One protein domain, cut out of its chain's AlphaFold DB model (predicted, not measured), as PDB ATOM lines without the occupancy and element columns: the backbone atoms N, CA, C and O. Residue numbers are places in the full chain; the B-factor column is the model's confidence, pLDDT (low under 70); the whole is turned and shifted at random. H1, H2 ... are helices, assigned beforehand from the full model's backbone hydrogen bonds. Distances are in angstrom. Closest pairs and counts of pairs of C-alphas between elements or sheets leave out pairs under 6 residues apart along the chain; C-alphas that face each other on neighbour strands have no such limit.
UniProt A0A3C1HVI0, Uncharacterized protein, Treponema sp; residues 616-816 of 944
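What this domain is: This is residues 616 to 816 of the 944 residues of an uncharacterized protein of Treponema sp (UniProt A0A3C1HVI0). The model is a long rod of helices with an up-and-down bundle of three, H1 to H3, at one end and a second such bundle, H4 to H6, at the other. H7, H8 and H9 fold back and forth from the second bundle towards the middle, where H8 lies. The printed part has 201 residues with nine named helices, H1 to H9 in chain order, and no named strand: all helix. It is loose, with a radius of gyration of the C-alphas of 21.9 A, and spans 77 by 36 by 28 A.

How they stand to each other: H1, residues 616 to 631, and H2, residues 635 to 656, form a hairpin at a shallow tilt of 15 degrees; their closest C-alphas, Ile 626 and Ala 638, are 4.4 A apart. H3, residues 664 to 681, forms a hairpin with H2; the closest C-alphas are Tyr 635 and Val 673, 5.7 A. H4, residues 692 to 714, is apart from H3 and forms a hairpin with H5, residues 718 to 736, closest at C-alphas 709 and 721, 3.8 A. H6, residues 743 to 756, touches H5, closest at C-alphas 752 and 725, 6.1 A. H7, residues 758 to 772, touches H8, residues 782 to 797, closest at C-alphas 772 and 787, 6.0 A. H8 and H3 only just touch, with 3 pairs of C-alphas within 8 A, the closest Ile 679 and Leu 785, 6.3 A. H9, residues 804 to 815, touches H8, closest at C-alphas 804 and 795, 6.8 A. Every O i to N i+4 pair is within hydrogen-bond range except in H6, 9 of 10.

Where its parts are: H1 begins at C-alpha 616 (348.791, 455.065, 351.915), and H9 ends at C-alpha 815 (349.309, 455.830, 321.607). H4 measures 32.7 A and H2 31.7 A.

The domain as a whole: The C-alphas farthest apart, Asp 657 and Gly 716, are 77.4 A apart. The printed part has no cut and no long link. Mean pLDDT of the printed part is 81.6; residues 657 to 658, 679 to 682, 684 to 689 and 816 are under 70.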
ATOM      1  N   ILE A 616     347.668 454.889 352.852       83.94
ATOM      2  CA  ILE A 616     348.791 455.065 351.915       83.94
ATOM      3  C   ILE A 616     349.263 453.719 351.364       83.94
ATOM      4  O   ILE A 616     349.477 453.580 350.159       83.94
ATOM      5  N   LYS A 617     349.356 452.695 352.219       85.06
ATOM      6  CA  LYS A 617     349.700 451.342 351.779       85.06
ATOM      7  C   LYS A 617     348.676 450.794 350.781       85.06
ATOM      8  O   LYS A 617     349.078 450.291 349.735       85.06
ATOM      9  N   ASN A 618     347.381 450.925 351.067       86.00
ATOM     10  CA  ASN A 618     346.319 450.459 350.176       86.00
ATOM     11  C   ASN A 618     346.372 451.172 348.821       86.00
ATOM     12  O   ASN A 618     346.291 450.515 347.786       86.00
ATOM     13  N   LEU A 619     346.573 452.496 348.807       86.69
ATOM     14  CA  LEU A 619     346.723 453.261 347.566       86.69
ATOM     15  C   LEU A 619     347.917 452.758 346.740       86.69
ATOM     16  O   LEU A 619     347.787 452.531 345.537       86.69
ATOM     17  N   ARG A 620     349.061 452.510 347.391       84.62
ATOM     18  CA  ARG A 620     350.257 451.945 346.749       84.62
ATOM     19  C   ARG A 620     349.998 450.555 346.168       84.62
ATOM     20  O   ARG A 620     350.425 450.270 345.048       84.62
ATOM     21  N   ASP A 621     349.342 449.685 346.928       86.06
ATOM     22  CA  ASP A 621     349.046 448.319 346.502       86.06
ATOM     23  C   ASP A 621     348.080 448.326 345.305       86.06
ATOM     24  O   ASP A 621     348.375 447.681 344.300       86.06
ATOM     25  N   TYR A 622     347.028 449.153 345.315       89.31
ATOM     26  CA  TYR A 622     346.146 449.304 344.152       89.31
ATOM     27  C   TYR A 622     346.872 449.858 342.925       89.31
ATOM     28  O   TYR A 622     346.700 449.324 341.836       89.31
ATOM     29  N   LYS A 623     347.752 450.858 343.069       85.38
ATOM     30  CA  LYS A 623     348.572 451.354 341.946       85.38
ATOM     31  C   LYS A 623     349.466 450.271 341.343       85.38
ATOM     32  O   LYS A 623     349.612 450.193 340.122       85.38
ATOM     33  N   ARG A 624     350.032 449.400 342.184       84.00
ATOM     34  CA  ARG A 624     350.807 448.239 341.732       84.00
ATOM     35  C   ARG A 624     349.927 447.248 340.971       84.00
ATOM     36  O   ARG A 624     350.310 446.835 339.880       84.00
ATOM     37  N   GLU A 625     348.759 446.912 341.508       86.00
ATOM     38  CA  GLU A 625     347.798 445.999 340.876       86.00
ATOM     39  C   GLU A 625     347.277 446.542 339.539       86.00
ATOM     40  O   GLU A 625     347.210 445.798 338.565       86.00
ATOM     41  N   ILE A 626     346.990 447.845 339.435       86.12
ATOM     42  CA  ILE A 626     346.604 448.497 338.170       86.12
ATOM     43  C   ILE A 626     347.689 448.281 337.115       86.12
ATOM     44  O   ILE A 626     347.397 447.858 335.997       86.12
ATOM     45  N   ARG A 627     348.952 448.531 337.482       81.75
ATOM     46  CA  ARG A 627     350.105 448.375 336.590       81.75
ATOM     47  C   ARG A 627     350.263 446.925 336.128       81.75
ATOM     48  O   ARG A 627     350.413 446.682 334.932       81.75
ATOM     49  N   VAL A 628     350.226 445.975 337.063       82.25
ATOM     50  CA  VAL A 628     350.373 444.538 336.777       82.25
ATOM     51  C   VAL A 628     349.246 444.052 335.867       82.25
ATOM     52  O   VAL A 628     349.521 443.454 334.828       82.25
ATOM     53  N   ASN A 629     347.994 444.354 336.212       81.06
ATOM     54  CA  ASN A 629     346.835 443.904 335.448       81.06
ATOM     55  C   ASN A 629     346.781 444.539 334.057       81.06
ATOM     56  O   ASN A 629     346.525 443.834 333.083       81.06
ATOM     57  N   TYR A 630     347.113 445.826 333.929       81.62
ATOM     58  CA  TYR A 630     347.172 446.491 332.628       81.62
ATOM     59  C   TYR A 630     348.187 445.825 331.686       81.62
ATOM     60  O   TYR A 630     347.835 445.462 330.564       81.62
ATOM     61  N   TYR A 631     349.427 445.600 332.134       78.06
ATOM     62  CA  TYR A 631     350.459 444.987 331.285       78.06
ATOM     63  C   TYR A 631     350.255 443.485 331.046       78.06
ATOM     64  O   TYR A 631     350.751 442.959 330.050       78.06
ATOM     65  N   ALA A 632     349.503 442.802 331.910       73.38
ATOM     66  CA  ALA A 632     349.052 441.431 331.681       73.38
ATOM     67  C   ALA A 632     347.872 441.333 330.689       73.38
ATOM     68  O   ALA A 632     347.509 440.227 330.293       73.38
ATOM     69  N   GLY A 633     347.276 442.461 330.275       70.19
ATOM     70  CA  GLY A 633     346.101 442.508 329.396       70.19
ATOM     71  C   GLY A 633     344.751 442.367 330.118       70.19
ATOM     72  O   GLY A 633     343.712 442.279 329.463       70.19
ATOM     73  N   ASN A 634     344.750 442.374 331.453       80.94
ATOM     74  CA  ASN A 634     343.569 442.274 332.316       80.94
ATOM     75  C   ASN A 634     342.981 443.671 332.593       80.94
ATOM     76  O   ASN A 634     343.050 444.192 333.709       80.94
ATOM     77  N   TYR A 635     342.441 444.320 331.563       82.31
ATOM     78  CA  TYR A 635     342.016 445.722 331.650       82.31
ATOM     79  C   TYR A 635     340.804 445.955 332.569       82.31
ATOM     80  O   TYR A 635     340.699 447.022 333.171       82.31
ATOM     81  N   GLU A 636     339.912 444.976 332.721       81.06
ATOM     82  CA  GLU A 636     338.750 445.065 333.616       81.06
ATOM     83  C   GLU A 636     339.176 445.132 335.092       81.06
ATOM     84  O   GLU A 636     338.771 446.045 335.811       81.06
ATOM     85  N   GLU A 637     340.077 444.242 335.518       84.62
ATOM     86  CA  GLU A 637     340.631 444.232 336.882       84.62
ATOM     87  C   GLU A 637     341.480 445.488 337.151       84.62
ATOM     88  O   GLU A 637     341.471 446.046 338.250       84.62
ATOM     89  N   ALA A 638     342.187 445.997 336.135       85.31
ATOM     90  CA  ALA A 638     342.885 447.276 336.242       85.31
ATOM     91  C   ALA A 638     341.904 448.441 336.483       85.31
ATOM     92  O   ALA A 638     342.182 449.310 337.308       85.31
ATOM     93  N   ASN A 639     340.739 448.448 335.825       86.81
ATOM     94  CA  ASN A 639     339.709 449.467 336.030       86.81
ATOM     95  C   ASN A 639     339.072 449.389 337.428       86.81
ATOM     96  O   ASN A 639     338.865 450.419 338.068       86.81
ATOM     97  N   GLU A 640     338.808 448.184 337.943       89.12
ATOM     98  CA  GLU A 640     338.316 448.015 339.316       89.12
ATOM     99  C   GLU A 640     339.305 448.553 340.355       89.12
ATOM    100  O   GLU A 640     338.911 449.259 341.286       89.12
ATOM    101  N   ASN A 641     340.599 448.273 340.188       90.25
ATOM    102  CA  ASN A 641     341.616 448.765 341.115       90.25
ATOM    103  C   ASN A 641     341.803 450.294 341.037       90.25
ATOM    104  O   ASN A 641     342.122 450.903 342.059       90.25
ATOM    105  N   ILE A 642     341.515 450.941 339.896       88.50
ATOM    106  CA  ILE A 642     341.429 452.414 339.798       88.50
ATOM    107  C   ILE A 642     340.299 452.953 340.683       88.50
ATOM    108  O   ILE A 642     340.522 453.875 341.465       88.50
ATOM    109  N   ILE A 643     339.111 452.346 340.623       88.50
ATOM    110  CA  ILE A 643     337.969 452.744 341.464       88.50
ATOM    111  C   ILE A 643     338.306 452.563 342.952       88.50
ATOM    112  O   ILE A 643     338.016 453.434 343.774       88.50
ATOM    113  N   ARG A 644     338.962 451.453 343.319       90.81
ATOM    114  CA  ARG A 644     339.402 451.213 344.704       90.81
ATOM    115  C   ARG A 644     340.431 452.251 345.170       90.81
ATOM    116  O   ARG A 644     340.340 452.711 346.307       90.81
ATOM    117  N   ALA A 645     341.362 452.658 344.307       87.56
ATOM    118  CA  ALA A 645     342.314 453.728 344.597       87.56
ATOM    119  C   ALA A 645     341.617 455.087 344.818       87.56
ATOM    120  O   ALA A 645     341.954 455.794 345.769       87.56
ATOM    121  N   ASP A 646     340.612 455.429 344.006       85.56
ATOM    122  CA  ASP A 646     339.820 456.657 344.178       85.56
ATOM    123  C   ASP A 646     339.067 456.670 345.519       85.56
ATOM    124  O   ASP A 646     339.093 457.673 346.236       85.56
ATOM    125  N   ASN A 647     338.480 455.535 345.917       87.25
ATOM    126  CA  ASN A 647     337.812 455.402 347.216       87.25
ATOM    127  C   ASN A 647     338.778 455.650 348.387       87.25
ATOM    128  O   ASN A 647     338.441 456.370 349.323       87.25
ATOM    129  N   VAL A 648     340.005 455.120 348.323       86.75
ATOM    130  CA  VAL A 648     341.032 455.358 349.355       86.75
ATOM    131  C   VAL A 648     341.405 456.842 349.451       86.75
ATOM    132  O   VAL A 648     341.608 457.358 350.551       86.75
ATOM    133  N   ARG A 649     341.470 457.558 348.320       85.38
ATOM    134  CA  ARG A 649     341.738 459.008 348.309       85.38
ATOM    135  C   ARG A 649     340.587 459.803 348.934       85.38
ATOM    136  O   ARG A 649     340.845 460.750 349.673       85.38
ATOM    137  N   GLN A 650     339.341 459.389 348.706       82.38
ATOM    138  CA  GLN A 650     338.171 459.981 349.359       82.38
ATOM    139  C   GLN A 650     338.151 459.707 350.873       82.38
ATOM    140  O   GLN A 650     337.848 460.600 351.671       82.38
ATOM    141  N   GLU A 651     338.508 458.490 351.291       80.88
ATOM    142  CA  GLU A 651     338.660 458.152 352.708       80.88
ATOM    143  C   GLU A 651     339.741 459.020 353.361       80.88
ATOM    144  O   GLU A 651     339.503 459.594 354.422       80.88
ATOM    145  N   TRP A 652     340.894 459.203 352.715       82.56
ATOM    146  CA  TRP A 652     341.944 460.092 353.218       82.56
ATOM    147  C   TRP A 652     341.435 461.512 353.475       82.56
ATOM    148  O   TRP A 652     341.646 462.041 354.566       82.56
ATOM    149  N   GLU A 653     340.742 462.118 352.507       77.94
ATOM    150  CA  GLU A 653     340.186 463.466 352.669       77.94
ATOM    151  C   GLU A 653     339.209 463.542 353.849       77.94
ATOM    152  O   GLU A 653     339.218 464.518 354.598       77.94
ATOM    153  N   THR A 654     338.423 462.483 354.053       73.75
ATOM    154  CA  THR A 654     337.467 462.377 355.162       73.75
ATOM    155  C   THR A 654     338.171 462.305 356.522       73.75
ATOM    156  O   THR A 654     337.751 462.969 357.466       73.75
ATOM    157  N   PHE A 655     339.257 461.536 356.645       73.88
ATOM    158  CA  PHE A 655     339.985 461.403 357.913       73.88
ATOM    159  C   PHE A 655     340.934 462.581 358.202       73.88
ATOM    160  O   PHE A 655     341.119 462.935 359.367       73.88
ATOM    161  N   MET A 656     341.556 463.174 357.175       71.44
ATOM    162  CA  MET A 656     342.573 464.234 357.320       71.44
ATOM    163  C   MET A 656     342.021 465.652 357.147       71.44
ATOM    164  O   MET A 656     342.783 466.614 357.241       71.44
ATOM    165  N   ASP A 657     340.736 465.805 356.817       67.06
ATOM    166  CA  ASP A 657     340.109 467.078 356.439       67.06
ATOM    167  C   ASP A 657     340.801 467.798 355.248       67.06
ATOM    168  O   ASP A 657     340.486 468.961 354.960       67.06
ATOM    169  N   THR A 658     341.708 467.110 354.535       67.56
ATOM    170  CA  THR A 658     342.583 467.630 353.465       67.56
ATOM    171  C   THR A 658     342.741 466.596 352.342       67.56
ATOM    172  O   THR A 658     343.105 465.453 352.637       67.56
ATOM    173  N   PRO A 659     342.504 466.958 351.068       71.31
ATOM    174  CA  PRO A 659     342.649 466.031 349.947       71.31
ATOM    175  C   PRO A 659     344.117 465.674 349.678       71.31
ATOM    176  O   PRO A 659     345.018 466.474 349.928       71.31
ATOM    177  N   LEU A 660     344.357 464.476 349.135       76.06
ATOM    178  CA  LEU A 660     345.652 464.135 348.537       76.06
ATOM    179  C   LEU A 660     345.838 464.897 347.222       76.06
ATOM    180  O   LEU A 660     344.885 465.065 346.456       76.06
ATOM    181  N   ASP A 661     347.079 465.271 346.925       70.38
ATOM    182  CA  ASP A 661     347.433 465.887 345.648       70.38
ATOM    183  C   ASP A 661     347.075 464.994 344.450       70.38
ATOM    184  O   ASP A 661     346.863 463.784 344.585       70.38
ATOM    185  N   ALA A 662     346.988 465.603 343.264       71.25
ATOM    186  CA  ALA A 662     346.721 464.892 342.020       71.25
ATOM    187  C   ALA A 662     347.755 463.776 341.779       71.25
ATOM    188  O   ALA A 662     348.958 464.004 341.882       71.25
ATOM    189  N   ASP A 663     347.272 462.576 341.446       78.25
ATOM    190  CA  ASP A 663     348.115 461.422 341.135       78.25
ATOM    191  C   ASP A 663     348.187 461.239 339.616       78.25
ATOM    192  O   ASP A 663     347.283 460.682 338.988       78.25
ATOM    193  N   GLU A 664     349.264 461.751 339.022       75.81
ATOM    194  CA  GLU A 664     349.481 461.721 337.573       75.81
ATOM    195  C   GLU A 664     349.564 460.294 337.014       75.81
ATOM    196  O   GLU A 664     349.172 460.040 335.874       75.81
ATOM    197  N   GLU A 665     350.052 459.337 337.809       77.00
ATOM    198  CA  GLU A 665     350.146 457.941 337.390       77.00
ATOM    199  C   GLU A 665     348.765 457.289 337.319       77.00
ATOM    200  O   GLU A 665     348.464 456.596 336.343       77.00
ATOM    201  N   LEU A 666     347.923 457.527 338.328       84.56
ATOM    202  CA  LEU A 666     346.559 457.008 338.354       84.56
ATOM    203  C   LEU A 666     345.739 457.560 337.180       84.56
ATOM    204  O   LEU A 666     345.086 456.790 336.475       84.56
ATOM    205  N   GLU A 667     345.838 458.864 336.910       82.25
ATOM    206  CA  GLU A 667     345.149 459.495 335.775       82.25
ATOM    207  C   GLU A 667     345.645 458.981 334.420       82.25
ATOM    208  O   GLU A 667     344.849 458.734 333.510       82.25
ATOM    209  N   ARG A 668     346.950 458.722 334.285       79.88
ATOM    210  CA  ARG A 668     347.497 458.085 333.084       79.88
ATOM    211  C   ARG A 668     346.908 456.691 332.873       79.88
ATOM    212  O   ARG A 668     346.438 456.392 331.776       79.88
ATOM    213  N   PHE A 669     346.925 455.829 333.891       81.69
ATOM    214  CA  PHE A 669     346.366 454.480 333.758       81.69
ATOM    215  C   PHE A 669     344.858 454.498 333.517       81.69
ATOM    216  O   PHE A 669     344.379 453.678 332.738       81.69
ATOM    217  N   ARG A 670     344.127 455.470 334.073       82.88
ATOM    218  CA  ARG A 670     342.709 455.698 333.760       82.88
ATOM    219  C   ARG A 670     342.485 455.892 332.262       82.88
ATOM    220  O   ARG A 670     341.625 455.234 331.682       82.88
ATOM    221  N   GLN A 671     343.298 456.725 331.614       78.44
ATOM    222  CA  GLN A 671     343.216 456.944 330.165       78.44
ATOM    223  C   GLN A 671     343.609 455.696 329.357       78.44
ATOM    224  O   GLN A 671     342.944 455.349 328.377       78.44
ATOM    225  N   LEU A 672     344.676 455.004 329.770       75.44
ATOM    226  CA  LEU A 672     345.186 453.815 329.081       75.44
ATOM    227  C   LEU A 672     344.209 452.635 329.149       75.44
ATOM    228  O   LEU A 672     343.885 452.042 328.119       75.44
ATOM    229  N   VAL A 673     343.698 452.326 330.342       82.38
ATOM    230  CA  VAL A 673     342.727 451.249 330.575       82.38
ATOM    231  C   VAL A 673     341.429 451.524 329.816       82.38
ATOM    232  O   VAL A 673     340.933 450.636 329.126       82.38
ATOM    233  N   ALA A 674     340.915 452.760 329.855       76.88
ATOM    234  CA  ALA A 674     339.716 453.141 329.106       76.88
ATOM    235  C   ALA A 674     339.891 452.948 327.587       76.88
ATOM    236  O   ALA A 674     339.002 452.421 326.912       76.88
ATOM    237  N   THR A 675     341.059 453.314 327.050       72.44
ATOM    238  CA  THR A 675     341.390 453.106 325.631       72.44
ATOM    239  C   THR A 675     341.451 451.611 325.293       72.44
ATOM    240  O   THR A 675     340.861 451.176 324.304       72.44
ATOM    241  N   ALA A 676     342.107 450.805 326.130       71.50
ATOM    242  CA  ALA A 676     342.254 449.367 325.916       71.50
ATOM    243  C   ALA A 676     340.915 448.602 325.995       71.50
ATOM    244  O   ALA A 676     340.636 447.766 325.133       71.50
ATOM    245  N   LEU A 677     340.052 448.935 326.963       75.12
ATOM    246  CA  LEU A 677     338.695 448.380 327.075       75.12
ATOM    247  C   LEU A 677     337.830 448.732 325.857       75.12
ATOM    248  O   LEU A 677     337.090 447.886 325.357       75.12
ATOM    249  N   THR A 678     337.975 449.948 325.322       72.31
ATOM    250  CA  THR A 678     337.256 450.383 324.112       72.31
ATOM    251  C   THR A 678     337.651 449.554 322.884       72.31
ATOM    252  O   THR A 678     336.786 449.154 322.107       72.31
ATOM    253  N   ILE A 679     338.944 449.240 322.723       69.44
ATOM    254  CA  ILE A 679     339.445 448.398 321.619       69.44
ATOM    255  C   ILE A 679     338.925 446.953 321.737       69.44
ATOM    256  O   ILE A 679     338.623 446.324 320.720       69.44
ATOM    257  N   LYS A 680     338.804 446.423 322.961       69.94
ATOM    258  CA  LYS A 680     338.367 445.043 323.238       69.94
ATOM    259  C   LYS A 680     336.864 444.836 323.000       69.94
ATOM    260  O   LYS A 680     336.480 443.870 322.342       69.94
ATOM    261  N   ASN A 681     336.022 445.760 323.466       66.94
ATOM    262  CA  ASN A 681     334.560 445.605 323.455       66.94
ATOM    263  C   ASN A 681     333.916 445.629 322.054       66.94
ATOM    264  O   ASN A 681     332.801 445.148 321.902       66.94
ATOM    265  N   GLY A 682     334.589 446.155 321.023       63.19
ATOM    266  CA  GLY A 682     334.047 446.235 319.654       63.19
ATOM    267  C   GLY A 682     334.406 445.071 318.718       63.19
ATOM    268  O   GLY A 682     334.047 445.117 317.544       63.19
ATOM    269  N   ARG A 683     335.169 444.070 319.185       70.50
ATOM    270  CA  ARG A 683     335.812 443.050 318.319       70.50
ATOM    271  C   ARG A 683     335.586 441.600 318.750       70.50
ATOM    272  O   ARG A 683     335.867 440.682 317.977       70.50
ATOM    273  N   VAL A 684     335.083 441.390 319.961       69.94
ATOM    274  CA  VAL A 684     334.748 440.077 320.528       69.94
ATOM    275  C   VAL A 684     333.228 439.965 320.591       69.94
ATOM    276  O   VAL A 684     332.556 440.956 320.858       69.94
ATOM    277  N   LEU A 685     332.679 438.777 320.330       67.94
ATOM    278  CA  LEU A 685     331.250 438.539 320.522       67.94
ATOM    279  C   LEU A 685     330.922 438.656 322.014       67.94
ATOM    280  O   LEU A 685     331.411 437.860 322.816       67.94
ATOM    281  N   ASN A 686     330.107 439.641 322.386       65.75
ATOM    282  CA  ASN A 686     329.669 439.794 323.765       65.75
ATOM    283  C   ASN A 686     328.513 438.813 324.037       65.75
ATOM    284  O   ASN A 686     327.538 438.845 323.289       65.75
ATOM    285  N   PRO A 687     328.565 437.965 325.083       65.25
ATOM    286  CA  PRO A 687     327.459 437.076 325.456       65.25
ATOM    287  C   PRO A 687     326.099 437.767 325.631       65.25
ATOM    288  O   PRO A 687     325.067 437.104 325.540       65.25
ATOM    289  N   GLU A 688     326.094 439.079 325.877       67.31
ATOM    290  CA  GLU A 688     324.882 439.892 326.005       67.31
ATOM    291  C   GLU A 688     324.371 440.491 324.679       67.31
ATOM    292  O   GLU A 688     323.285 441.073 324.657       67.31
ATOM    293  N   ASP A 689     325.099 440.345 323.564       69.44
ATOM    294  CA  ASP A 689     324.626 440.824 322.261       69.44
ATOM    295  C   ASP A 689     323.412 440.004 321.783       69.44
ATOM    296  O   ASP A 689     323.461 438.771 321.782       69.44
ATOM    297  N   PRO A 690     322.336 440.637 321.271       73.69
ATOM    298  CA  PRO A 690     321.123 439.932 320.835       73.69
ATOM    299  C   PRO A 690     321.339 438.870 319.750       73.69
ATOM    300  O   PRO A 690     320.501 437.992 319.585       73.69
ATOM    301  N   LEU A 691     322.435 438.976 318.993       73.50
ATOM    302  CA  LEU A 691     322.811 438.050 317.920       73.50
ATOM    303  C   LEU A 691     323.879 437.032 318.364       73.50
ATOM    304  O   LEU A 691     324.344 436.235 317.550       73.50
ATOM    305  N   TYR A 692     324.315 437.065 319.629       77.56
ATOM    306  CA  TYR A 692     325.364 436.188 320.153       77.56
ATOM    307  C   TYR A 692     325.071 434.685 319.970       77.56
ATOM    308  O   TYR A 692     325.980 433.972 319.525       77.56
ATOM    309  N   PRO A 693     323.857 434.160 320.253       74.50
ATOM    310  CA  PRO A 693     323.575 432.728 320.112       74.50
ATOM    311  C   PRO A 693     323.760 432.222 318.678       74.50
ATOM    312  O   PRO A 693     324.343 431.160 318.462       74.50
ATOM    313  N   GLU A 694     323.310 432.993 317.689       77.62
ATOM    314  CA  GLU A 694     323.414 432.649 316.273       77.62
ATOM    315  C   GLU A 694     324.856 432.784 315.767       77.62
ATOM    316  O   GLU A 694     325.374 431.893 315.091       77.62
ATOM    317  N   MET A 695     325.535 433.876 316.124       80.44
ATOM    318  CA  MET A 695     326.886 434.174 315.640       80.44
ATOM    319  C   MET A 695     327.941 433.235 316.241       80.44
ATOM    320  O   MET A 695     328.824 432.754 315.526       80.44
ATOM    321  N   SER A 696     327.821 432.899 317.528       78.81
ATOM    322  CA  SER A 696     328.696 431.915 318.184       78.81
ATOM    323  C   SER A 696     328.512 430.502 317.610       78.81
ATOM    324  O   SER A 696     329.496 429.781 317.418       78.81
ATOM    325  N   GLN A 697     327.282 430.111 317.243       80.62
ATOM    326  CA  GLN A 697     327.026 428.850 316.538       80.62
ATOM    327  C   GLN A 697     327.676 428.815 315.152       80.62
ATOM    328  O   GLN A 697     328.279 427.799 314.792       80.62
ATOM    329  N   ILE A 698     327.590 429.905 314.380       83.19
ATOM    330  CA  ILE A 698     328.240 429.998 313.064       83.19
ATOM    331  C   ILE A 698     329.755 429.834 313.213       83.19
ATOM    332  O   ILE A 698     330.334 428.995 312.527       83.19
ATOM    333  N   LEU A 699     330.391 430.550 314.146       82.62
ATOM    334  CA  LEU A 699     331.829 430.410 314.415       82.62
ATOM    335  C   LEU A 699     332.220 428.985 314.814       82.62
ATOM    336  O   LEU A 699     333.182 428.439 314.272       82.62
ATOM    337  N   SER A 700     331.446 428.346 315.695       84.19
ATOM    338  CA  SER A 700     331.691 426.956 316.092       84.19
ATOM    339  C   SER A 700     331.597 425.984 314.905       84.19
ATOM    340  O   SER A 700     332.405 425.060 314.777       84.19
ATOM    341  N   LEU A 701     330.645 426.189 313.987       85.38
ATOM    342  CA  LEU A 701     330.541 425.400 312.753       85.38
ATOM    343  C   LEU A 701     331.732 425.637 311.819       85.38
ATOM    344  O   LEU A 701     332.263 424.678 311.252       85.38
ATOM    345  N   CYS A 702     332.167 426.890 311.670       87.38
ATOM    346  CA  CYS A 702     333.346 427.246 310.887       87.38
ATOM    347  C   CYS A 702     334.595 426.532 311.406       87.38
ATOM    348  O   CYS A 702     335.334 425.950 310.611       87.38
ATOM    349  N   ASP A 703     334.811 426.536 312.722       85.50
ATOM    350  CA  ASP A 703     335.986 425.924 313.343       85.50
ATOM    351  C   ASP A 703     335.966 424.392 313.221       85.50
ATOM    352  O   ASP A 703     336.970 423.760 312.871       85.50
ATOM    353  N   ASN A 704     334.783 423.783 313.361       86.94
ATOM    354  CA  ASN A 704     334.580 422.360 313.087       86.94
ATOM    355  C   ASN A 704     334.905 422.001 311.626       86.94
ATOM    356  O   ASN A 704     335.638 421.040 311.370       86.94
ATOM    357  N   TYR A 705     334.402 422.768 310.651       90.75
ATOM    358  CA  TYR A 705     334.720 422.545 309.237       90.75
ATOM    359  C   TYR A 705     336.201 422.784 308.928       90.75
ATOM    360  O   TYR A 705     336.781 422.034 308.137       90.75
ATOM    361  N   TYR A 706     336.824 423.778 309.560       90.19
ATOM    362  CA  TYR A 706     338.254 424.038 309.441       90.19
ATOM    363  C   TYR A 706     339.088 422.855 309.949       90.19
ATOM    364  O   TYR A 706     339.963 422.359 309.231       90.19
ATOM    365  N   THR A 707     338.760 422.343 311.136       87.69
ATOM    366  CA  THR A 707     339.431 421.201 311.775       87.69
ATOM    367  C   THR A 707     339.249 419.906 310.975       87.69
ATOM    368  O   THR A 707     340.211 419.175 310.721       87.69
ATOM    369  N   LEU A 708     338.031 419.622 310.501       86.69
ATOM    370  CA  LEU A 708     337.764 418.475 309.623       86.69
ATOM    371  C   LEU A 708     338.504 418.603 308.287       86.69
ATOM    372  O   LEU A 708     339.090 417.634 307.800       86.69
ATOM    373  N   GLY A 709     338.503 419.801 307.699       88.06
ATOM    374  CA  GLY A 709     339.164 420.089 306.431       88.06
ATOM    375  C   GLY A 709     340.672 419.870 306.486       88.06
ATOM    376  O   GLY A 709     341.230 419.163 305.644       88.06
ATOM    377  N   THR A 710     341.324 420.412 307.514       87.38
ATOM    378  CA  THR A 710     342.758 420.203 307.772       87.38
ATOM    379  C   THR A 710     343.088 418.739 308.052       87.38
ATOM    380  O   THR A 710     344.034 418.204 307.472       87.38
ATOM    381  N   SER A 711     342.286 418.057 308.877       85.75
ATOM    382  CA  SER A 711     342.472 416.634 309.190       85.75
ATOM    383  C   SER A 711     342.400 415.742 307.942       85.75
ATOM    384  O   SER A 711     343.285 414.912 307.727       85.75
ATOM    385  N   GLU A 712     341.396 415.918 307.076       87.50
ATOM    386  CA  GLU A 712     341.250 415.106 305.857       87.50
ATOM    387  C   GLU A 712     342.332 415.416 304.804       87.50
ATOM    388  O   GLU A 712     342.791 414.496 304.121       87.50
ATOM    389  N   ILE A 713     342.810 416.668 304.713       85.56
ATOM    390  CA  ILE A 713     343.981 417.016 303.883       85.56
ATOM    391  C   ILE A 713     345.223 416.260 304.370       85.56
ATOM    392  O   ILE A 713     345.914 415.646 303.555       85.56
ATOM    393  N   ASN A 714     345.470 416.239 305.681       84.19
ATOM    394  CA  ASN A 714     346.619 415.545 306.270       84.19
ATOM    395  C   ASN A 714     346.547 414.016 306.093       84.19
ATOM    396  O   ASN A 714     347.580 413.364 305.974       84.19
ATOM    397  N   LYS A 715     345.341 413.439 305.997       85.62
ATOM    398  CA  LYS A 715     345.110 412.013 305.679       85.62
ATOM    399  C   LYS A 715     345.204 411.685 304.178       85.62
ATOM    400  O   LYS A 715     344.879 410.571 303.774       85.62
ATOM    401  N   GLY A 716     345.596 412.641 303.332       80.19
ATOM    402  CA  GLY A 716     345.741 412.463 301.881       80.19
ATOM    403  C   GLY A 716     344.446 412.618 301.070       80.19
ATOM    404  O   GLY A 716     344.490 412.619 299.838       80.19
ATOM    405  N   LYS A 717     343.290 412.833 301.713       87.56
ATOM    406  CA  LYS A 717     341.986 413.039 301.057       87.56
ATOM    407  C   LYS A 717     341.767 414.513 300.729       87.56
ATOM    408  O   LYS A 717     340.850 415.183 301.207       87.56
ATOM    409  N   LYS A 718     342.641 415.035 299.869       83.12
ATOM    410  CA  LYS A 718     342.723 416.470 299.569       83.12
ATOM    411  C   LYS A 718     341.410 417.062 299.044       83.12
ATOM    412  O   LYS A 718     341.088 418.196 299.378       83.12
ATOM    413  N   ARG A 719     340.640 416.321 298.238       85.19
ATOM    414  CA  ARG A 719     339.386 416.823 297.650       85.19
ATOM    415  C   ARG A 719     338.310 417.080 298.707       85.19
ATOM    416  O   ARG A 719     337.690 418.140 298.682       85.19
ATOM    417  N   ASP A 720     338.136 416.142 299.634       82.00
ATOM    418  CA  ASP A 720     337.118 416.224 300.685       82.00
ATOM    419  C   ASP A 720     337.506 417.265 301.733       82.00
ATOM    420  O   ASP A 720     336.687 418.096 302.124       82.00
ATOM    421  N   GLY A 721     338.788 417.309 302.109       85.69
ATOM    422  CA  GLY A 721     339.280 418.338 303.017       85.69
ATOM    423  C   GLY A 721     339.159 419.756 302.439       85.69
ATOM    424  O   GLY A 721     338.697 420.663 303.128       85.69
ATOM    425  N   MET A 722     339.434 419.945 301.142       87.19
ATOM    426  CA  MET A 722     339.193 421.223 300.454       87.19
ATOM    427  C   MET A 722     337.702 421.593 300.387       87.19
ATOM    428  O   MET A 722     337.367 422.773 300.397       87.19
ATOM    429  N   ALA A 723     336.790 420.619 300.311       88.31
ATOM    430  CA  ALA A 723     335.352 420.890 300.333       88.31
ATOM    431  C   ALA A 723     334.886 421.392 301.710       88.31
ATOM    432  O   ALA A 723     334.116 422.348 301.774       88.31
ATOM    433  N   HIS A 724     335.387 420.808 302.804       89.50
ATOM    434  CA  HIS A 724     335.102 421.299 304.158       89.50
ATOM    435  C   HIS A 724     335.659 422.705 304.392       89.50
ATOM    436  O   HIS A 724     334.943 423.557 304.906       89.50
ATOM    437  N   LEU A 725     336.880 422.995 303.930       89.62
ATOM    438  CA  LEU A 725     337.444 424.343 304.037       89.62
ATOM    439  C   LEU A 725     336.649 425.388 303.239       89.62
ATOM    440  O   LEU A 725     336.481 426.505 303.716       89.62
ATOM    441  N   ARG A 726     336.099 425.042 302.066       90.12
ATOM    442  CA  ARG A 726     335.199 425.955 301.333       90.12
ATOM    443  C   ARG A 726     333.905 426.236 302.098       90.12
ATOM    444  O   ARG A 726     333.487 427.385 302.134       90.12
ATOM    445  N   LYS A 727     333.328 425.230 302.765       88.88
ATOM    446  CA  LYS A 727     332.161 425.428 303.644       88.88
ATOM    447  C   LYS A 727     332.486 426.310 304.850       88.88
ATOM    448  O   LYS A 727     331.688 427.174 305.194       88.88
ATOM    449  N   ALA A 728     333.659 426.123 305.466       88.81
ATOM    450  CA  ALA A 728     334.140 427.007 306.528       88.81
ATOM    451  C   ALA A 728     334.250 428.452 306.021       88.81
ATOM    452  O   ALA A 728     333.777 429.370 306.682       88.81
ATOM    453  N   LYS A 729     334.805 428.648 304.818       88.00
ATOM    454  CA  LYS A 729     334.909 429.967 304.188       88.00
ATOM    455  C   LYS A 729     333.541 430.609 303.954       88.00
ATOM    456  O   LYS A 729     333.350 431.745 304.357       88.00
ATOM    457  N   GLU A 730     332.591 429.890 303.356       87.38
ATOM    458  CA  GLU A 730     331.228 430.398 303.120       87.38
ATOM    459  C   GLU A 730     330.567 430.878 304.418       87.38
ATOM    460  O   GLU A 730     330.026 431.980 304.468       87.38
ATOM    461  N   LYS A 731     330.677 430.093 305.494       86.38
ATOM    462  CA  LYS A 731     330.104 430.449 306.797       86.38
ATOM    463  C   LYS A 731     330.830 431.608 307.489       86.38
ATOM    464  O   LYS A 731     330.191 432.399 308.178       86.38
ATOM    465  N   LEU A 732     332.136 431.757 307.278       86.56
ATOM    466  CA  LEU A 732     332.892 432.910 307.778       86.56
ATOM    467  C   LEU A 732     332.527 434.206 307.052       86.56
ATOM    468  O   LEU A 732     332.473 435.252 307.692       86.56
ATOM    469  N   GLU A 733     332.234 434.146 305.752       84.69
ATOM    470  CA  GLU A 733     331.734 435.307 305.010       84.69
ATOM    471  C   GLU A 733     330.338 435.732 305.500       84.69
ATOM    472  O   GLU A 733     330.087 436.927 305.638       84.69
ATOM    473  N   GLU A 734     329.455 434.786 305.858       83.44
ATOM    474  CA  GLU A 734     328.164 435.104 306.496       83.44
ATOM    475  C   GLU A 734     328.350 435.876 307.813       83.44
ATOM    476  O   GLU A 734     327.653 436.860 308.058       83.44
ATOM    477  N   LEU A 735     329.316 435.469 308.641       82.69
ATOM    478  CA  LEU A 735     329.590 436.134 309.915       82.69
ATOM    479  C   LEU A 735     330.183 437.542 309.724       82.69
ATOM    480  O   LEU A 735     329.784 438.486 310.409       82.69
ATOM    481  N   LYS A 736     331.103 437.704 308.766       79.62
ATOM    482  CA  LYS A 736     331.754 438.989 308.459       79.62
ATOM    483  C   LYS A 736     330.794 440.052 307.919       79.62
ATOM    484  O   LYS A 736     331.091 441.235 308.030       79.62
ATOM    485  N   LEU A 737     329.640 439.668 307.372       79.94
ATOM    486  CA  LEU A 737     328.612 440.634 306.964       79.94
ATOM    487  C   LEU A 737     328.004 441.386 308.152       79.94
ATOM    488  O   LEU A 737     327.578 442.528 307.993       79.94
ATOM    489  N   VAL A 738     327.952 440.750 309.324       73.81
ATOM    490  CA  VAL A 738     327.339 441.323 310.528       73.81
ATOM    491  C   VAL A 738     328.395 441.836 311.503       73.81
ATOM    492  O   VAL A 738     328.233 442.916 312.060       73.81
ATOM    493  N   TYR A 739     329.505 441.110 311.652       75.50
ATOM    494  CA  TYR A 739     330.648 441.516 312.470       75.50
ATOM    495  C   TYR A 739     331.934 441.543 311.628       75.50
ATOM    496  O   TYR A 739     332.759 440.628 311.719       75.50
ATOM    497  N   PRO A 740     332.129 442.587 310.801       72.75
ATOM    498  CA  PRO A 740     333.224 442.647 309.827       72.75
ATOM    499  C   PRO A 740     334.624 442.610 310.447       72.75
ATOM    500  O   PRO A 740     335.540 442.077 309.827       72.75
ATOM    501  N   HIS A 741     334.776 443.111 311.675       74.75
ATOM    502  CA  HIS A 741     336.050 443.168 312.405       74.75
ATOM    503  C   HIS A 741     336.114 442.175 313.576       74.75
ATOM    504  O   HIS A 741     336.880 442.375 314.523       74.75
ATOM    505  N   ASN A 742     335.281 441.125 313.556       82.12
ATOM    506  CA  ASN A 742     335.345 440.089 314.582       82.12
ATOM    507  C   ASN A 742     336.711 439.401 314.542       82.12
ATOM    508  O   ASN A 742     337.124 438.878 313.502       82.12
ATOM    509  N   HIS A 743     337.378 439.387 315.689       82.25
ATOM    510  CA  HIS A 743     338.729 438.863 315.816       82.25
ATOM    511  C   HIS A 743     338.800 437.369 315.449       82.25
ATOM    512  O   HIS A 743     339.509 436.982 314.518       82.25
ATOM    513  N   GLU A 744     338.001 436.520 316.104       81.56
ATOM    514  CA  GLU A 744     338.027 435.061 315.900       81.56
ATOM    515  C   GLU A 744     337.706 434.664 314.453       81.56
ATOM    516  O   GLU A 744     338.386 433.826 313.855       81.56
ATOM    517  N   ALA A 745     336.708 435.313 313.853       81.69
ATOM    518  CA  ALA A 745     336.296 435.081 312.475       81.69
ATOM    519  C   ALA A 745     337.373 435.476 311.468       81.69
ATOM    520  O   ALA A 745     337.599 434.775 310.480       81.69
ATOM    521  N   THR A 746     338.040 436.602 311.716       82.69
ATOM    522  CA  THR A 746     339.104 437.115 310.854       82.69
ATOM    523  C   THR A 746     340.291 436.163 310.874       82.69
ATOM    524  O   THR A 746     340.716 435.695 309.813       82.69
ATOM    525  N   ILE A 747     340.753 435.774 312.066       84.31
ATOM    526  CA  ILE A 747     341.832 434.795 312.240       84.31
ATOM    527  C   ILE A 747     341.486 433.465 311.559       84.31
ATOM    528  O   ILE A 747     342.299 432.919 310.804       84.31
ATOM    529  N   LEU A 748     340.279 432.936 311.787       84.56
ATOM    530  CA  LEU A 748     339.854 431.660 311.213       84.56
ATOM    531  C   LEU A 748     339.729 431.730 309.681       84.56
ATOM    532  O   LEU A 748     340.150 430.801 308.991       84.56
ATOM    533  N   ALA A 749     339.248 432.848 309.127       84.62
ATOM    534  CA  ALA A 749     339.139 433.048 307.681       84.62
ATOM    535  C   ALA A 749     340.511 433.076 307.006       84.62
ATOM    536  O   ALA A 749     340.729 432.391 306.005       84.62
ATOM    537  N   PHE A 750     341.469 433.792 307.592       85.56
ATOM    538  CA  PHE A 750     342.840 433.803 307.093       85.56
ATOM    539  C   PHE A 750     343.503 432.420 307.192       85.56
ATOM    540  O   PHE A 750     344.201 432.010 306.260       85.56
ATOM    541  N   LYS A 751     343.253 431.659 308.269       85.06
ATOM    542  CA  LYS A 751     343.717 430.264 308.400       85.06
ATOM    543  C   LYS A 751     343.147 429.365 307.296       85.06
ATOM    544  O   LYS A 751     343.900 428.595 306.698       85.06
ATOM    545  N   VAL A 752     341.851 429.479 306.992       86.81
ATOM    546  CA  VAL A 752     341.188 428.746 305.897       86.81
ATOM    547  C   VAL A 752     341.804 429.113 304.539       86.81
ATOM    548  O   VAL A 752     342.193 428.225 303.775       86.81
ATOM    549  N   ASP A 753     341.954 430.407 304.252       85.75
ATOM    550  CA  ASP A 753     342.455 430.905 302.965       85.75
ATOM    551  C   ASP A 753     343.901 430.506 302.684       85.75
ATOM    552  O   ASP A 753     344.226 430.106 301.564       85.75
ATOM    553  N   LYS A 754     344.752 430.520 303.714       85.56
ATOM    554  CA  LYS A 754     346.147 430.078 303.618       85.56
ATOM    555  C   LYS A 754     346.275 428.640 303.113       85.56
ATOM    556  O   LYS A 754     347.265 428.310 302.465       85.56
ATOM    557  N   ILE A 755     345.297 427.785 303.413       85.31
ATOM    558  CA  ILE A 755     345.300 426.374 303.015       85.31
ATOM    559  C   ILE A 755     344.630 426.182 301.652       85.31
ATOM    560  O   ILE A 755     345.127 425.399 300.838       85.31
ATOM    561  N   LEU A 756     343.518 426.881 301.400       85.75
ATOM    562  CA  LEU A 756     342.779 426.796 300.139       85.75
ATOM    563  C   LEU A 756     343.609 427.295 298.948       85.75
ATOM    564  O   LEU A 756     343.669 426.610 297.925       85.75
ATOM    565  N   ASP A 757     344.248 428.458 299.085       84.94
ATOM    566  CA  ASP A 757     345.119 429.038 298.063       84.94
ATOM    567  C   ASP A 757     346.242 429.879 298.702       84.94
ATOM    568  O   ASP A 757     346.084 431.081 298.934       84.94
ATOM    569  N   PRO A 758     347.422 429.276 298.934       82.56
ATOM    570  CA  PRO A 758     348.550 429.974 299.541       82.56
ATOM    571  C   PRO A 758     349.049 431.185 298.736       82.56
ATOM    572  O   PRO A 758     349.569 432.139 299.319       82.56
ATOM    573  N   LYS A 759     348.934 431.164 297.398       83.62
ATOM    574  CA  LYS A 759     349.424 432.264 296.549       83.62
ATOM    575  C   LYS A 759     348.466 433.445 296.603       83.62
ATOM    576  O   LYS A 759     348.923 434.574 296.778       83.62
ATOM    577  N   ALA A 760     347.165 433.185 296.488       84.75
ATOM    578  CA  ALA A 760     346.154 434.223 296.647       84.75
ATOM    579  C   ALA A 760     346.185 434.809 298.066       84.75
ATOM    580  O   ALA A 760     346.199 436.027 298.205       84.75
ATOM    581  N   PHE A 761     346.314 433.969 299.099       86.75
ATOM    582  CA  PHE A 761     346.435 434.402 300.494       86.75
ATOM    583  C   PHE A 761     347.576 435.407 300.706       86.75
ATOM    584  O   PHE A 761     347.350 436.463 301.289       86.75
ATOM    585  N   ASN A 762     348.784 435.121 300.206       83.06
ATOM    586  CA  ASN A 762     349.925 436.027 300.381       83.06
ATOM    587  C   ASN A 762     349.684 437.399 299.727       83.06
ATOM    588  O   ASN A 762     350.076 438.421 300.291       83.06
ATOM    589  N   ASN A 763     349.011 437.432 298.572       84.62
ATOM    590  CA  ASN A 763     348.636 438.681 297.908       84.62
ATOM    591  C   ASN A 763     347.554 439.436 298.695       84.62
ATOM    592  O   ASN A 763     347.684 440.639 298.900       84.62
ATOM    593  N   THR A 764     346.519 438.740 299.170       83.31
ATOM    594  CA  THR A 764     345.437 439.336 299.968       83.31
ATOM    595  C   THR A 764     345.957 439.886 301.296       83.31
ATOM    596  O   THR A 764     345.640 441.016 301.646       83.31
ATOM    597  N   TYR A 765     346.820 439.145 301.999       87.81
ATOM    598  CA  TYR A 765     347.461 439.590 303.240       87.81
ATOM    599  C   TYR A 765     348.316 440.849 303.010       87.81
ATOM    600  O   TYR A 765     348.212 441.818 303.758       87.81
ATOM    601  N   ALA A 766     349.137 440.870 301.950       84.81
ATOM    602  CA  ALA A 766     349.971 442.028 301.621       84.81
ATOM    603  C   ALA A 766     349.143 443.261 301.212       84.81
ATOM    604  O   ALA A 766     349.487 444.380 301.593       84.81
ATOM    605  N   ASN A 767     348.050 443.064 300.468       86.19
ATOM    606  CA  ASN A 767     347.132 444.139 300.092       86.19
ATOM    607  C   ASN A 767     346.394 444.701 301.309       86.19
ATOM    608  O   ASN A 767     346.378 445.915 301.485       86.19
ATOM    609  N   HIS A 768     345.879 443.839 302.187       84.75
ATOM    610  CA  HIS A 768     345.191 444.276 303.399       84.75
ATOM    611  C   HIS A 768     346.134 445.036 304.340       84.75
ATOM    612  O   HIS A 768     345.806 446.113 304.824       84.75
ATOM    613  N   LEU A 769     347.375 444.562 304.507       88.12
ATOM    614  CA  LEU A 769     348.384 445.307 305.258       88.12
ATOM    615  C   LEU A 769     348.713 446.663 304.612       88.12
ATOM    616  O   LEU A 769     348.968 447.639 305.317       88.12
ATOM    617  N   LYS A 770     348.732 446.748 303.277       88.00
ATOM    618  CA  LYS A 770     348.952 448.012 302.563       88.00
ATOM    619  C   LYS A 770     347.803 448.995 302.793       88.00
ATOM    620  O   LYS A 770     348.079 450.177 302.961       88.00
ATOM    621  N   GLU A 771     346.562 448.517 302.809       87.94
ATOM    622  CA  GLU A 771     345.373 449.314 303.138       87.94
ATOM    623  C   GLU A 771     345.429 449.814 304.585       87.94
ATOM    624  O   GLU A 771     345.318 451.016 304.817       87.94
ATOM    625  N   LEU A 772     345.724 448.933 305.547       88.75
ATOM    626  CA  LEU A 772     345.868 449.315 306.956       88.75
ATOM    627  C   LEU A 772     347.000 450.332 307.164       88.75
ATOM    628  O   LEU A 772     346.844 451.291 307.911       88.75
ATOM    629  N   LYS A 773     348.117 450.219 306.432       86.75
ATOM    630  CA  LYS A 773     349.210 451.210 306.472       86.75
ATOM    631  C   LYS A 773     348.833 452.600 305.936       86.75
ATOM    632  O   LYS A 773     349.600 453.533 306.158       86.75
ATOM    633  N   GLN A 774     347.707 452.758 305.231       87.50
ATOM    634  CA  GLN A 774     347.208 454.069 304.786       87.50
ATOM    635  C   GLN A 774     346.350 454.778 305.843       87.50
ATOM    636  O   GLN A 774     346.029 455.953 305.668       87.50
ATOM    637  N   ILE A 775     345.979 454.091 306.928       87.94
ATOM    638  CA  ILE A 775     345.197 454.673 308.016       87.94
ATOM    639  C   ILE A 775     346.077 455.638 308.820       87.94
ATOM    640  O   ILE A 775     347.200 455.318 309.213       87.94
ATOM    641  N   ASP A 776     345.548 456.831 309.090       85.31
ATOM    642  CA  ASP A 776     346.191 457.802 309.971       85.31
ATOM    643  C   ASP A 776     345.920 457.452 311.438       85.31
ATOM    644  O   ASP A 776     344.939 457.888 312.044       85.31
ATOM    645  N   TYR A 777     346.818 456.658 312.015       83.00
ATOM    646  CA  TYR A 777     346.722 456.237 313.408       83.00
ATOM    647  C   TYR A 777     346.900 457.386 314.408       83.00
ATOM    648  O   TYR A 777     346.578 457.210 315.575       83.00
ATOM    649  N   SER A 778     347.354 458.581 314.018       77.56
ATOM    650  CA  SER A 778     347.501 459.690 314.976       77.56
ATOM    651  C   SER A 778     346.162 460.207 315.527       77.56
ATOM    652  O   SER A 778     346.132 460.772 316.621       77.56
ATOM    653  N   LYS A 779     345.051 459.969 314.813       79.25
ATOM    654  CA  LYS A 779     343.719 460.507 315.138       79.25
ATOM    655  C   LYS A 779     343.020 459.839 316.322       79.25
ATOM    656  O   LYS A 779     342.154 460.473 316.919       79.25
ATOM    657  N   LYS A 780     343.376 458.591 316.657       72.06
ATOM    658  CA  LYS A 780     342.767 457.791 317.746       72.06
ATOM    659  C   LYS A 780     341.224 457.722 317.700       72.06
ATOM    660  O   LYS A 780     340.572 457.568 318.728       72.06
ATOM    661  N   ASP A 781     340.638 457.859 316.514       75.25
ATOM    662  CA  ASP A 781     339.205 457.718 316.255       75.25
ATOM    663  C   ASP A 781     338.795 456.249 316.031       75.25
ATOM    664  O   ASP A 781     339.635 455.351 315.965       75.25
ATOM    665  N   ALA A 782     337.492 455.990 315.879       71.31
ATOM    666  CA  ALA A 782     336.962 454.638 315.679       71.31
ATOM    667  C   ALA A 782     337.635 453.887 314.512       71.31
ATOM    668  O   ALA A 782     337.928 452.700 314.635       71.31
ATOM    669  N   THR A 783     337.938 454.580 313.408       78.44
ATOM    670  CA  THR A 783     338.600 453.992 312.234       78.44
ATOM    671  C   THR A 783     340.028 453.555 312.548       78.44
ATOM    672  O   THR A 783     340.415 452.436 312.217       78.44
ATOM    673  N   SER A 784     340.812 454.404 313.215       78.88
ATOM    674  CA  SER A 784     342.173 454.048 313.623       78.88
ATOM    675  C   SER A 784     342.206 452.954 314.699       78.88
ATOM    676  O   SER A 784     343.067 452.079 314.628       78.88
ATOM    677  N   LEU A 785     341.253 452.938 315.642       74.81
ATOM    678  CA  LEU A 785     341.117 451.888 316.665       74.81
ATOM    679  C   LEU A 785     340.800 450.520 316.042       74.81
ATOM    680  O   LEU A 785     341.461 449.533 316.369       74.81
ATOM    681  N   MET A 786     339.842 450.463 315.111       76.94
ATOM    682  CA  MET A 786     339.510 449.237 314.371       76.94
ATOM    683  C   MET A 786     340.682 448.777 313.501       76.94
ATOM    684  O   MET A 786     341.098 447.626 313.590       76.94
ATOM    685  N   GLY A 787     341.290 449.697 312.746       81.38
ATOM    686  CA  GLY A 787     342.450 449.389 311.913       81.38
ATOM    687  C   GLY A 787     343.669 448.927 312.716       81.38
ATOM    688  O   GLY A 787     344.484 448.165 312.208       81.38
ATOM    689  N   TYR A 788     343.825 449.373 313.966       83.19
ATOM    690  CA  TYR A 788     344.885 448.897 314.855       83.19
ATOM    691  C   TYR A 788     344.586 447.473 315.326       83.19
ATOM    692  O   TYR A 788     345.476 446.624 315.343       83.19
ATOM    693  N   GLY A 789     343.319 447.192 315.633       78.31
ATOM    694  CA  GLY A 789     342.855 445.842 315.896       78.31
ATOM    695  C   GLY A 789     343.171 444.875 314.751       78.31
ATOM    696  O   GLY A 789     343.790 443.837 314.981       78.31
ATOM    697  N   ASP A 790     342.826 445.243 313.519       81.56
ATOM    698  CA  ASP A 790     343.072 444.412 312.335       81.56
ATOM    699  C   ASP A 790     344.580 444.197 312.083       81.56
ATOM    700  O   ASP A 790     345.004 443.108 311.691       81.56
ATOM    701  N   LEU A 791     345.432 445.187 312.389       87.44
ATOM    702  CA  LEU A 791     346.892 445.009 312.370       87.44
ATOM    703  C   LEU A 791     347.363 443.957 313.384       87.44
ATOM    704  O   LEU A 791     348.252 443.165 313.060       87.44
ATOM    705  N   LYS A 792     346.794 443.944 314.599       84.06
ATOM    706  CA  LYS A 792     347.115 442.930 315.619       84.06
ATOM    707  C   LYS A 792     346.691 441.534 315.163       84.06
ATOM    708  O   LYS A 792     347.461 440.597 315.354       84.06
ATOM    709  N   ASP A 793     345.560 441.404 314.473       83.25
ATOM    710  CA  ASP A 793     345.125 440.122 313.897       83.25
ATOM    711  C   ASP A 793     346.094 439.645 312.813       83.25
ATOM    712  O   ASP A 793     346.520 438.488 312.807       83.25
ATOM    713  N   LEU A 794     346.512 440.546 311.914       85.88
ATOM    714  CA  LEU A 794     347.538 440.231 310.918       85.88
ATOM    715  C   LEU A 794     348.853 439.803 311.582       85.88
ATOM    716  O   LEU A 794     349.484 438.851 311.108       85.88
ATOM    717  N   GLN A 795     349.255 440.467 312.669       87.19
ATOM    718  CA  GLN A 795     350.446 440.109 313.442       87.19
ATOM    719  C   GLN A 795     350.316 438.716 314.058       87.19
ATOM    720  O   GLN A 795     351.275 437.952 314.009       87.19
ATOM    721  N   GLU A 796     349.149 438.352 314.583       85.19
ATOM    722  CA  GLU A 796     348.906 437.012 315.120       85.19
ATOM    723  C   GLU A 796     349.001 435.929 314.032       85.19
ATOM    724  O   GLU A 796     349.606 434.876 314.238       85.19
ATOM    725  N   ILE A 797     348.466 436.197 312.838       83.88
ATOM    726  CA  ILE A 797     348.478 435.250 311.711       83.88
ATOM    727  C   ILE A 797     349.897 434.999 311.182       83.88
ATOM    728  O   ILE A 797     350.234 433.869 310.803       83.88
ATOM    729  N   ASN A 798     350.723 436.046 311.102       83.38
ATOM    730  CA  ASN A 798     352.121 435.939 310.691       83.38
ATOM    731  C   ASN A 798     353.030 436.854 311.530       83.38
ATOM    732  O   ASN A 798     353.385 437.953 311.087       83.38
ATOM    733  N   PRO A 799     353.491 436.372 312.697       82.06
ATOM    734  CA  PRO A 799     354.306 437.171 313.613       82.06
ATOM    735  C   PRO A 799     355.657 437.607 313.031       82.06
ATOM    736  O   PRO A 799     356.234 438.599 313.472       82.06
ATOM    737  N   ALA A 800     356.168 436.872 312.037       81.44
ATOM    738  CA  ALA A 800     357.461 437.118 311.402       81.44
ATOM    739  C   ALA A 800     357.362 437.957 310.111       81.44
ATOM    740  O   ALA A 800     358.343 438.049 309.370       81.44
ATOM    741  N   TYR A 801     356.199 438.551 309.800       85.50
ATOM    742  CA  TYR A 801     356.056 439.382 308.602       85.50
ATOM    743  C   TYR A 801     356.959 440.634 308.691       85.50
ATOM    744  O   TYR A 801     356.824 441.412 309.643       85.50
ATOM    745  N   PRO A 802     357.865 440.874 307.716       81.44
ATOM    746  CA  PRO A 802     358.843 441.957 307.806       81.44
ATOM    747  C   PRO A 802     358.204 443.339 308.007       81.44
ATOM    748  O   PRO A 802     357.353 443.771 307.227       81.44
ATOM    749  N   GLY A 803     358.631 444.047 309.056       81.38
ATOM    750  CA  GLY A 803     358.219 445.423 309.350       81.38
ATOM    751  C   GLY A 803     356.778 445.607 309.848       81.38
ATOM    752  O   GLY A 803     356.343 446.750 309.975       81.38
ATOM    753  N   LEU A 804     356.017 444.535 310.113       86.38
ATOM    754  CA  LEU A 804     354.686 444.632 310.737       86.38
ATOM    755  C   LEU A 804     354.795 444.915 312.241       86.38
ATOM    756  O   LEU A 804     354.172 445.848 312.741       86.38
ATOM    757  N   SER A 805     355.633 444.152 312.946       83.38
ATOM    758  CA  SER A 805     355.831 444.315 314.391       83.38
ATOM    759  C   SER A 805     356.395 445.689 314.758       83.38
ATOM    760  O   SER A 805     355.917 446.289 315.714       83.38
ATOM    761  N   ASP A 806     357.327 446.229 313.967       84.56
ATOM    762  CA  ASP A 806     357.872 447.578 314.186       84.56
ATOM    763  C   ASP A 806     356.816 448.667 313.944       84.56
ATOM    764  O   ASP A 806     356.768 449.673 314.649       84.56
ATOM    765  N   PHE A 807     355.933 448.463 312.962       85.88
ATOM    766  CA  PHE A 807     354.847 449.394 312.669       85.88
ATOM    767  C   PHE A 807     353.811 449.428 313.798       85.88
ATOM    768  O   PHE A 807     353.456 450.505 314.271       85.88
ATOM    769  N   ILE A 808     353.395 448.254 314.281       84.12
ATOM    770  CA  ILE A 808     352.499 448.120 315.437       84.12
ATOM    771  C   ILE A 808     353.148 448.715 316.688       84.12
ATOM    772  O   ILE A 808     352.503 449.493 317.384       84.12
ATOM    773  N   ALA A 809     354.429 448.430 316.938       81.12
ATOM    774  CA  ALA A 809     355.151 448.984 318.079       81.12
ATOM    775  C   ALA A 809     355.207 450.521 318.040       81.12
ATOM    776  O   ALA A 809     355.028 451.159 319.071       81.12
ATOM    777  N   ASN A 810     355.391 451.133 316.864       82.69
ATOM    778  CA  ASN A 810     355.357 452.591 316.724       82.69
ATOM    779  C   ASN A 810     353.968 453.180 317.009       82.69
ATOM    780  O   ASN A 810     353.875 454.234 317.638       82.69
ATOM    781  N   ILE A 811     352.892 452.508 316.585       83.12
ATOM    782  CA  ILE A 811     351.520 452.914 316.928       83.12
ATOM    783  C   ILE A 811     351.302 452.786 318.441       83.12
ATOM    784  O   ILE A 811     350.868 453.747 319.068       83.12
ATOM    785  N   GLU A 812     351.674 451.653 319.043       79.19
ATOM    786  CA  GLU A 812     351.568 451.403 320.487       79.19
ATOM    787  C   GLU A 812     352.352 452.440 321.315       79.19
ATOM    788  O   GLU A 812     351.843 452.922 322.327       79.19
ATOM    789  N   ILE A 813     353.548 452.840 320.870       76.62
ATOM    790  CA  ILE A 813     354.363 453.886 321.514       76.62
ATOM    791  C   ILE A 813     353.704 455.264 321.369       76.62
ATOM    792  O   ILE A 813     353.557 455.979 322.359       76.62
ATOM    793  N   ASN A 814     353.251 455.636 320.167       76.38
ATOM    794  CA  ASN A 814     352.573 456.920 319.927       76.38
ATOM    795  C   ASN A 814     351.232 457.023 320.665       76.38
ATOM    796  O   ASN A 814     350.783 458.108 321.042       76.38
ATOM    797  N   TRP A 815     350.560 455.892 320.864       73.44
ATOM    798  CA  TRP A 815     349.309 455.830 321.607       73.44
ATOM    799  C   TRP A 815     349.516 455.770 323.115       73.44
ATOM    800  O   TRP A 815     348.551 455.971 323.848       73.44
ATOM    801  N   GLY A 816     350.757 455.574 323.566       66.44
ATOM    802  CA  GLY A 816     351.104 455.403 324.972       66.44
ATOM    803  C   GLY A 816     350.733 454.026 325.528       66.44
ATOM    804  O   GLY A 816     350.859 453.812 326.727       66.44
TER     805      GLY A 816